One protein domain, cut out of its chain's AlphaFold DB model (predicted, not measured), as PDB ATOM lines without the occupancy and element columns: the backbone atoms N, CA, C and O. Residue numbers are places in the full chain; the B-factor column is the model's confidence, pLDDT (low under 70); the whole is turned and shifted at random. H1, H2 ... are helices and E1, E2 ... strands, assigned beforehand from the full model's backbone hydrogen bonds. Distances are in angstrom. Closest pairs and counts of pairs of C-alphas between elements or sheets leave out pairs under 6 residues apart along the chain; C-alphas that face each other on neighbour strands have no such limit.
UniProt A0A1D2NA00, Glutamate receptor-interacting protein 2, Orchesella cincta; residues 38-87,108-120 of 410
ATOM      1  N   VAL A  38     261.942 160.170 156.826       85.75
ATOM      2  CA  VAL A  38     261.463 159.470 158.028       85.75
ATOM      3  C   VAL A  38     261.635 160.391 159.227       85.75
ATOM      4  O   VAL A  38     262.758 160.740 159.591       85.75
ATOM      5  N   VAL A  39     260.530 160.744 159.874       89.12
ATOM      6  CA  VAL A  39     260.516 161.534 161.107       89.12
ATOM      7  C   VAL A  39     260.460 160.588 162.300       89.12
ATOM      8  O   VAL A  39     259.635 159.675 162.340       89.12
ATOM      9  N   ARG A  40     261.339 160.788 163.288       87.44
ATOM     10  CA  ARG A  40     261.281 160.038 164.550       87.44
ATOM     11  C   ARG A  40     260.269 160.678 165.493       87.44
ATOM     12  O   ARG A  40     260.341 161.877 165.741       87.44
ATOM     13  N   LYS A  41     259.375 159.866 166.048       88.75
ATOM     14  CA  LYS A  41     258.451 160.240 167.123       88.75
ATOM     15  C   LYS A  41     258.714 159.393 168.362       88.75
ATOM     16  O   LYS A  41     259.262 158.298 168.258       88.75
ATOM     17  N   SER A  42     258.314 159.911 169.519       89.44
ATOM     18  CA  SER A  42     258.342 159.199 170.797       89.44
ATOM     19  C   SER A  42     256.926 159.043 171.342       89.44
ATOM     20  O   SER A  42     256.172 160.016 171.344       89.44
ATOM     21  N   LEU A  43     256.586 157.864 171.848       89.56
ATOM     22  CA  LEU A  43     255.292 157.569 172.456       89.56
ATOM     23  C   LEU A  43     255.498 156.837 173.779       89.56
ATOM     24  O   LEU A  43     256.227 155.851 173.829       89.56
ATOM     25  N   ASN A  44     254.840 157.315 174.833       88.06
ATOM     26  CA  ASN A  44     254.780 156.621 176.115       88.06
ATOM     27  C   ASN A  44     253.521 155.761 176.146       88.06
ATOM     28  O   ASN A  44     252.427 156.277 175.912       88.06
ATOM     29  N   ILE A  45     253.679 154.475 176.432       85.50
ATOM     30  CA  ILE A  45     252.571 153.554 176.656       85.50
ATOM     31  C   ILE A  45     252.819 152.744 177.919       85.50
ATOM     32  O   ILE A  45     253.956 152.399 178.233       85.50
ATOM     33  N   THR A  46     251.740 152.400 178.600       85.12
ATOM     34  CA  THR A  46     251.764 151.510 179.755       85.12
ATOM     35  C   THR A  46     251.309 150.132 179.287       85.12
ATOM     36  O   THR A  46     250.227 149.995 178.711       85.12
ATOM     37  N   LEU A  47     252.141 149.115 179.483       83.75
ATOM     38  CA  LEU A  47     251.858 147.735 179.082       83.75
ATOM     39  C   LEU A  47     252.127 146.785 180.248       83.75
ATOM     40  O   LEU A  47     252.952 147.108 181.100       83.75
ATOM     41  N   PRO A  48     251.489 145.606 180.285       83.94
ATOM     42  CA  PRO A  48     251.884 144.571 181.228       83.94
ATOM     43  C   PRO A  48     253.373 144.217 181.075       83.94
ATOM     44  O   PRO A  48     253.952 144.308 179.984       83.94
ATOM     45  N   ARG A  49     254.009 143.840 182.188       77.69
ATOM     46  CA  ARG A  49     255.458 143.609 182.300       77.69
ATOM     47  C   ARG A  49     255.970 142.537 181.336       77.69
ATOM     48  O   ARG A  49     257.132 142.582 180.925       77.69
ATOM     49  N   ASP A  50     255.115 141.608 180.922       80.75
ATOM     50  CA  ASP A  50     255.390 140.552 179.947       80.75
ATOM     51  C   ASP A  50     255.391 141.062 178.487       80.75
ATOM     52  O   ASP A  50     254.761 140.511 177.581       80.75
ATOM     53  N   LEU A  51     256.177 142.106 178.209       79.62
ATOM     54  CA  LEU A  51     256.242 142.747 176.889       79.62
ATOM     55  C   LEU A  51     256.461 141.750 175.738       79.62
ATOM     56  O   LEU A  51     255.996 141.979 174.625       79.62
ATOM     57  N   GLY A  52     257.156 140.633 175.977       84.31
ATOM     58  CA  GLY A  52     257.368 139.599 174.963       84.31
ATOM     59  C   GLY A  52     258.313 140.044 173.842       84.31
ATOM     60  O   GLY A  52     258.213 139.554 172.717       84.31
ATOM     61  N   ILE A  53     259.229 140.972 174.126       85.06
ATOM     62  CA  ILE A  53     260.179 141.536 173.159       85.06
ATOM     63  C   ILE A  53     261.609 141.066 173.419       85.06
ATOM     64  O   ILE A  53     262.027 140.896 174.561       85.06
ATOM     65  N   GLN A  54     262.374 140.901 172.344       83.56
ATOM     66  CA  GLN A  54     263.819 140.701 172.390       83.56
ATOM     67  C   GLN A  54     264.505 141.949 171.840       83.56
ATOM     68  O   GLN A  54     264.175 142.391 170.736       83.56
ATOM     69  N   GLN A  55     265.456 142.494 172.595       84.62
ATOM     70  CA  GLN A  55     266.168 143.724 172.254       84.62
ATOM     71  C   GLN A  55     267.677 143.488 172.103       84.62
ATOM     72  O   GLN A  55     268.209 142.514 172.636       84.62
ATOM     73  N   ASP A  56     268.342 144.373 171.364       81.88
ATOM     74  CA  ASP A  56     269.806 144.479 171.306       81.88
ATOM     75  C   ASP A  56     270.348 145.428 172.396       81.88
ATOM     76  O   ASP A  56     269.576 146.081 173.100       81.88
ATOM     77  N   VAL A  57     271.673 145.557 172.494       81.00
ATOM     78  CA  VAL A  57     272.376 146.470 173.414       81.00
ATOM     79  C   VAL A  57     271.978 147.940 173.249       81.00
ATOM     80  O   VAL A  57     272.019 148.685 174.222       81.00
ATOM     81  N   ASP A  58     271.535 148.339 172.054       80.06
ATOM     82  CA  ASP A  58     271.058 149.696 171.750       80.06
ATOM     83  C   ASP A  58     269.548 149.877 172.012       80.06
ATOM     84  O   ASP A  58     268.914 150.761 171.431       80.06
ATOM     85  N   CYS A  59     268.930 149.000 172.813       80.50
ATOM     86  CA  CYS A  59     267.488 149.003 173.107       80.50
ATOM     87  C   CYS A  59     266.596 148.865 171.858       80.50
ATOM     88  O   CYS A  59     265.418 149.231 171.852       80.50
ATOM     89  N   ARG A  60     267.151 148.330 170.765       84.00
ATOM     90  CA  ARG A  60     266.434 148.117 169.508       84.00
ATOM     91  C   ARG A  60     265.715 146.785 169.512       84.00
ATOM     92  O   ARG A  60     266.331 145.756 169.775       84.00
ATOM     93  N   ILE A  61     264.443 146.776 169.133       85.69
ATOM     94  CA  ILE A  61     263.660 145.546 169.060       85.69
ATOM     95  C   ILE A  61     264.127 144.700 167.881       85.69
ATOM     96  O   ILE A  61     264.009 145.093 166.721       85.69
ATOM     97  N   LEU A  62     264.604 143.499 168.186       86.56
ATOM     98  CA  LEU A  62     265.002 142.486 167.213       86.56
ATOM     99  C   LEU A  62     263.851 141.535 166.889       86.56
ATOM    100  O   LEU A  62     263.751 141.036 165.768       86.56
ATOM    101  N   LYS A  63     262.982 141.269 167.870       87.50
ATOM    102  CA  LYS A  63     261.856 140.347 167.726       87.50
ATOM    103  C   LYS A  63     260.726 140.704 168.685       87.50
ATOM    104  O   LYS A  63     260.976 141.048 169.837       87.50
ATOM    105  N   VAL A  64     259.495 140.547 168.210       87.19
ATOM    106  CA  VAL A  64     258.269 140.625 169.013       87.19
ATOM    107  C   VAL A  64     257.623 139.239 169.028       87.19
ATOM    108  O   VAL A  64     257.480 138.606 167.980       87.19
ATOM    109  N   SER A  65     257.287 138.733 170.212       87.38
ATOM    110  CA  SER A  65     256.682 137.410 170.395       87.38
ATOM    111  C   SER A  65     255.174 137.483 170.186       87.38
ATOM    112  O   SER A  65     254.501 138.321 170.783       87.38
ATOM    113  N   LYS A  66     254.636 136.593 169.347       85.75
ATOM    114  CA  LYS A  66     253.198 136.528 169.065       85.75
ATOM    115  C   LYS A  66     252.423 136.209 170.350       85.75
ATOM    116  O   LYS A  66     252.753 135.242 171.027       85.75
ATOM    117  N   GLY A  67     251.401 137.003 170.647       82.75
ATOM    118  CA  GLY A  67     250.557 136.883 171.836       82.75
ATOM    119  C   GLY A  67     251.075 137.610 173.079       82.75
ATOM    120  O   GLY A  67     250.324 137.703 174.037       82.75
ATOM    121  N   GLY A  68     252.304 138.141 173.074       83.81
ATOM    122  CA  GLY A  68     252.809 138.961 174.182       83.81
ATOM    123  C   GLY A  68     252.227 140.377 174.180       83.81
ATOM    124  O   GLY A  68     251.724 140.847 173.154       83.81
ATOM    125  N   SER A  69     252.357 141.093 175.298       86.38
ATOM    126  CA  SER A  69     251.779 142.433 175.481       86.38
ATOM    127  C   SER A  69     252.195 143.442 174.403       86.38
ATOM    128  O   SER A  69     251.361 144.193 173.892       86.38
ATOM    129  N   ALA A  70     253.451 143.408 173.944       85.50
ATOM    130  CA  ALA A  70     253.893 144.262 172.841       85.50
ATOM    131  C   ALA A  70     253.242 143.898 171.497       85.50
ATOM    132  O   ALA A  70     252.914 144.798 170.724       85.50
ATOM    133  N   HIS A  71     253.018 142.609 171.217       86.00
ATOM    134  CA  HIS A  71     252.328 142.168 169.998       86.00
ATOM    135  C   HIS A  71     250.866 142.604 170.008       86.00
ATOM    136  O   HIS A  71     250.390 143.182 169.032       86.00
ATOM    137  N   LEU A  72     250.176 142.379 171.126       84.38
ATOM    138  CA  LEU A  72     248.762 142.712 171.282       84.38
ATOM    139  C   LEU A  72     248.504 144.222 171.262       84.38
ATOM    140  O   LEU A  72     247.437 144.643 170.819       84.38
ATOM    141  N   SER A  73     249.488 145.037 171.659       84.62
ATOM    142  CA  SER A  73     249.393 146.498 171.562       84.62
ATOM    143  C   SER A  73     249.171 147.000 170.128       84.62
ATOM    144  O   SER A  73     248.614 148.078 169.938       84.62
ATOM    145  N   GLY A  74     249.649 146.260 169.114       84.56
ATOM    146  CA  GLY A  74     249.644 146.671 167.702       84.56
ATOM    147  C   GLY A  74     250.555 147.862 167.362       84.56
ATOM    148  O   GLY A  74     250.690 148.224 166.193       84.56
ATOM    149  N   VAL A  75     251.208 148.457 168.364       88.38
ATOM    150  CA  VAL A  75     252.021 149.676 168.246       88.38
ATOM    151  C   VAL A  75     253.504 149.352 168.113       88.38
ATOM    152  O   VAL A  75     254.212 149.964 167.311       88.38
ATOM    153  N   ILE A  76     253.979 148.385 168.899       88.12
ATOM    154  CA  ILE A  76     255.391 148.016 168.957       88.12
ATOM    155  C   ILE A  76     255.759 147.158 167.742       88.12
ATOM    156  O   ILE A  76     255.183 146.092 167.523       88.12
ATOM    157  N   GLN A  77     256.757 147.595 166.972       87.94
ATOM    158  CA  GLN A  77     257.236 146.900 165.780       87.94
ATOM    159  C   GLN A  77     258.731 146.564 165.878       87.94
ATOM    160  O   GLN A  77     259.505 147.179 166.612       87.94
ATOM    161  N   VAL A  78     259.162 145.563 165.108       87.75
ATOM    162  CA  VAL A  78     260.587 145.218 164.992       87.75
ATOM    163  C   VAL A  78     261.349 146.396 164.379       87.75
ATOM    164  O   VAL A  78     260.938 146.952 163.364       87.75
ATOM    165  N   GLY A  79     262.489 146.744 164.974       86.31
ATOM    166  CA  GLY A  79     263.340 147.855 164.553       86.31
ATOM    167  C   GLY A  79     263.113 149.166 165.307       86.31
ATOM    168  O   GLY A  79     263.982 150.038 165.194       86.31
ATOM    169  N   ASP A  80     262.027 149.281 166.080       87.19
ATOM    170  CA  ASP A  80     261.783 150.389 167.011       87.19
ATOM    171  C   ASP A  80     262.795 150.376 168.166       87.19
ATOM    172  O   ASP A  80     263.388 149.336 168.475       87.19
ATOM    173  N   LEU A  81     262.990 151.528 168.808       86.00
ATOM    174  CA  LEU A  81     263.780 151.633 170.036       86.00
ATOM    175  C   LEU A  81     262.835 151.704 171.231       86.00
ATOM    176  O   LEU A  81     261.853 152.444 171.189       86.00
ATOM    177  N   VAL A  82     263.132 150.950 172.283       84.94
ATOM    178  CA  VAL A  82     262.275 150.842 173.463       84.94
ATOM    179  C   VAL A  82     263.070 151.100 174.728       84.94
ATOM    180  O   VAL A  82     263.933 150.315 175.101       84.94
ATOM    181  N   ASN A  83     262.706 152.167 175.428       82.50
ATOM    182  CA  ASN A  83     263.218 152.485 176.750       82.50
ATOM    183  C   ASN A  83     262.159 152.096 177.782       82.50
ATOM    184  O   ASN A  83     261.068 152.666 177.808       82.50
ATOM    185  N   VAL A  84     262.471 151.106 178.613       73.31
ATOM    186  CA  VAL A  84     261.587 150.654 179.692       73.31
ATOM    187  C   VAL A  84     261.949 151.424 180.955       73.31
ATOM    188  O   VAL A  84     263.085 151.330 181.422       73.31
ATOM    189  N   PHE A  85     261.003 152.180 181.506       65.44
ATOM    190  CA  PHE A  85     261.176 152.811 182.807       65.44
ATOM    191  C   PHE A  85     260.613 151.859 183.862       65.44
ATOM    192  O   PHE A  85     259.415 151.583 183.838       65.44
ATOM    193  N   PRO A  86     261.432 151.304 184.772       55.41
ATOM    194  CA  PRO A  86     260.871 150.615 185.923       55.41
ATOM    195  C   PRO A  86     260.023 151.629 186.696       55.41
ATOM    196  O   PRO A  86     260.507 152.723 186.991       55.41
ATOM    197  N   ASN A  87     258.762 151.286 186.979       52.06
ATOM    198  CA  ASN A  87     257.917 152.100 187.846       52.06
ATOM    199  C   ASN A  87     258.658 152.262 189.175       52.06
ATOM    200  O   ASN A  87     258.913 151.286 189.878       52.06
ATOM    201  N   PHE A 108     252.024 146.499 185.565       79.56
ATOM    202  CA  PHE A 108     252.181 147.346 184.386       79.56
ATOM    203  C   PHE A 108     253.494 148.123 184.451       79.56
ATOM    204  O   PHE A 108     253.929 148.533 185.524       79.56
ATOM    205  N   VAL A 109     254.105 148.363 183.295       80.12
ATOM    206  CA  VAL A 109     255.358 149.101 183.152       80.12
ATOM    207  C   VAL A 109     255.186 150.201 182.116       80.12
ATOM    208  O   VAL A 109     254.593 149.982 181.054       80.12
ATOM    209  N   ASP A 110     255.741 151.371 182.418       82.88
ATOM    210  CA  ASP A 110     255.791 152.486 181.485       82.88
ATOM    211  C   ASP A 110     256.943 152.318 180.493       82.88
ATOM    212  O   ASP A 110     258.120 152.146 180.833       82.88
ATOM    213  N   VAL A 111     256.588 152.371 179.217       84.62
ATOM    214  CA  VAL A 111     257.485 152.116 178.102       84.62
ATOM    215  C   VAL A 111     257.475 153.315 177.171       84.62
ATOM    216  O   VAL A 111     256.434 153.707 176.646       84.62
ATOM    217  N   ASN A 112     258.652 153.879 176.916       86.94
ATOM    218  CA  ASN A 112     258.844 154.883 175.881       86.94
ATOM    219  C   ASN A 112     259.361 154.230 174.603       86.94
ATOM    220  O   ASN A 112     260.413 153.593 174.586       86.94
ATOM    221  N   ILE A 113     258.614 154.410 173.522       88.69
ATOM    222  CA  ILE A 113     258.914 153.856 172.207       88.69
ATOM    223  C   ILE A 113     259.323 154.995 171.294       88.69
ATOM    224  O   ILE A 113     258.578 155.961 171.131       88.69
ATOM    225  N   ILE A 114     260.472 154.855 170.641       86.75
ATOM    226  CA  ILE A 114     260.909 155.752 169.576       86.75
ATOM    227  C   ILE A 114     260.759 155.020 168.247       86.75
ATOM    228  O   ILE A 114     261.381 153.980 168.013       86.75
ATOM    229  N   TYR A 115     259.948 155.593 167.365       89.31
ATOM    230  CA  TYR A 115     259.546 154.978 166.108       89.31
ATOM    231  C   TYR A 115     259.617 155.951 164.932       89.31
ATOM    232  O   TYR A 115     259.599 157.171 165.100       89.31
ATOM    233  N   GLY A 116     259.744 155.399 163.724       86.81
ATOM    234  CA  GLY A 116     259.778 156.165 162.481       86.81
ATOM    235  C   GLY A 116     258.393 156.299 161.854       86.81
ATOM    236  O   GLY A 116     257.667 155.313 161.742       86.81
ATOM    237  N   VAL A 117     258.066 157.507 161.404       89.38
ATOM    238  CA  VAL A 117     256.873 157.827 160.617       89.38
ATOM    239  C   VAL A 117     257.317 158.404 159.283       89.38
ATOM    240  O   VAL A 117     258.186 159.278 159.248       89.38
ATOM    241  N   LEU A 118     256.741 157.920 158.185       89.06
ATOM    242  CA  LEU A 118     256.968 158.525 156.878       89.06
ATOM    243  C   LEU A 118     256.349 159.920 156.852       89.06
ATOM    244  O   LEU A 118     255.193 160.113 157.221       89.06
ATOM    245  N   HIS A 119     257.129 160.900 156.424       85.69
ATOM    246  CA  HIS A 119     256.659 162.250 156.200       85.69
ATOM    247  C   HIS A 119     256.393 162.449 154.713       85.69
ATOM    248  O   HIS A 119     257.258 162.203 153.868       85.69
ATOM    249  N   VAL A 120     255.169 162.878 154.417       83.00
ATOM    250  CA  VAL A 120     254.684 163.154 153.068       83.00
ATOM    251  C   VAL A 120     254.372 164.645 153.002       83.00
ATOM    252  O   VAL A 120     253.408 165.100 153.616       83.00
TER     253      VAL A 120
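AT A GLANCE: This is residues 38 to 87 and 108 to 120 of the 410 residues of the protein "Glutamate receptor-interacting protein 2" of Orchesella cincta (UniProt A0A1D2NA00). A long, strongly twisted ribbon of two paired strands, E1 and E5, joins the shorter E4 in one antiparallel sheet, order E1, E5, E4. The small hairpin E2 and E3, one-turn helix H1 and their loops gather beside part of this sheet, while the ribbon runs on past E4 toward Val 38 and Val 120. The printed part has 63 residues, with E1, E2, E3, H1, E4, E5 along the chain, and is mostly strand. It is compact, with a radius of gyration of the C-alphas of 11.3 A and spans of 35 by 24 by 23 A.

IN THESE COORDINATES: Find C-alpha 38 at (261.463, 159.470, 158.028); from there E1 runs 29.2 A to residue 48, bending by 54 degrees at residue 44. Next come E2, residues 53 to 55, E3, residues 61 to 64, H1, residues 69 to 72, and E4, residues 81 to 85. E5, residues 108 to 119, runs 32.2 A to C-alpha 119 at (256.659, 162.250, 156.200).

HOW THE PARTS SIT: Look first at edge strand E1 beside inner strand E5, antiparallel at 159 degrees: N 39 and O 117 are 2.8 A apart. On to edge strand E4, antiparallel to E5 at 155 degrees, N 83 and O 112 are 2.8 A apart. In the hairpin E2 and E3, N 54 and O 63 are 2.9 A apart. The closest C-alphas of E3 and E4, Ile 61 and Leu 81, are 6.2 A apart. H1 only grazes the sheet with residues 69 to 72, and is too short for an O i to N i+4 pair; its one O i to N i+3 pair is not within hydrogen-bond range.

THE WHOLE: The farthest C-alphas, those of Asn 87 and Val 120, are 36.6 A apart. Residues 88 to 107 are not printed; C-alphas 87 and 108 stand 8.2 A apart across the cut. Of the links printed whole, none is long. Confidence is under 70 at residues 85 to 87.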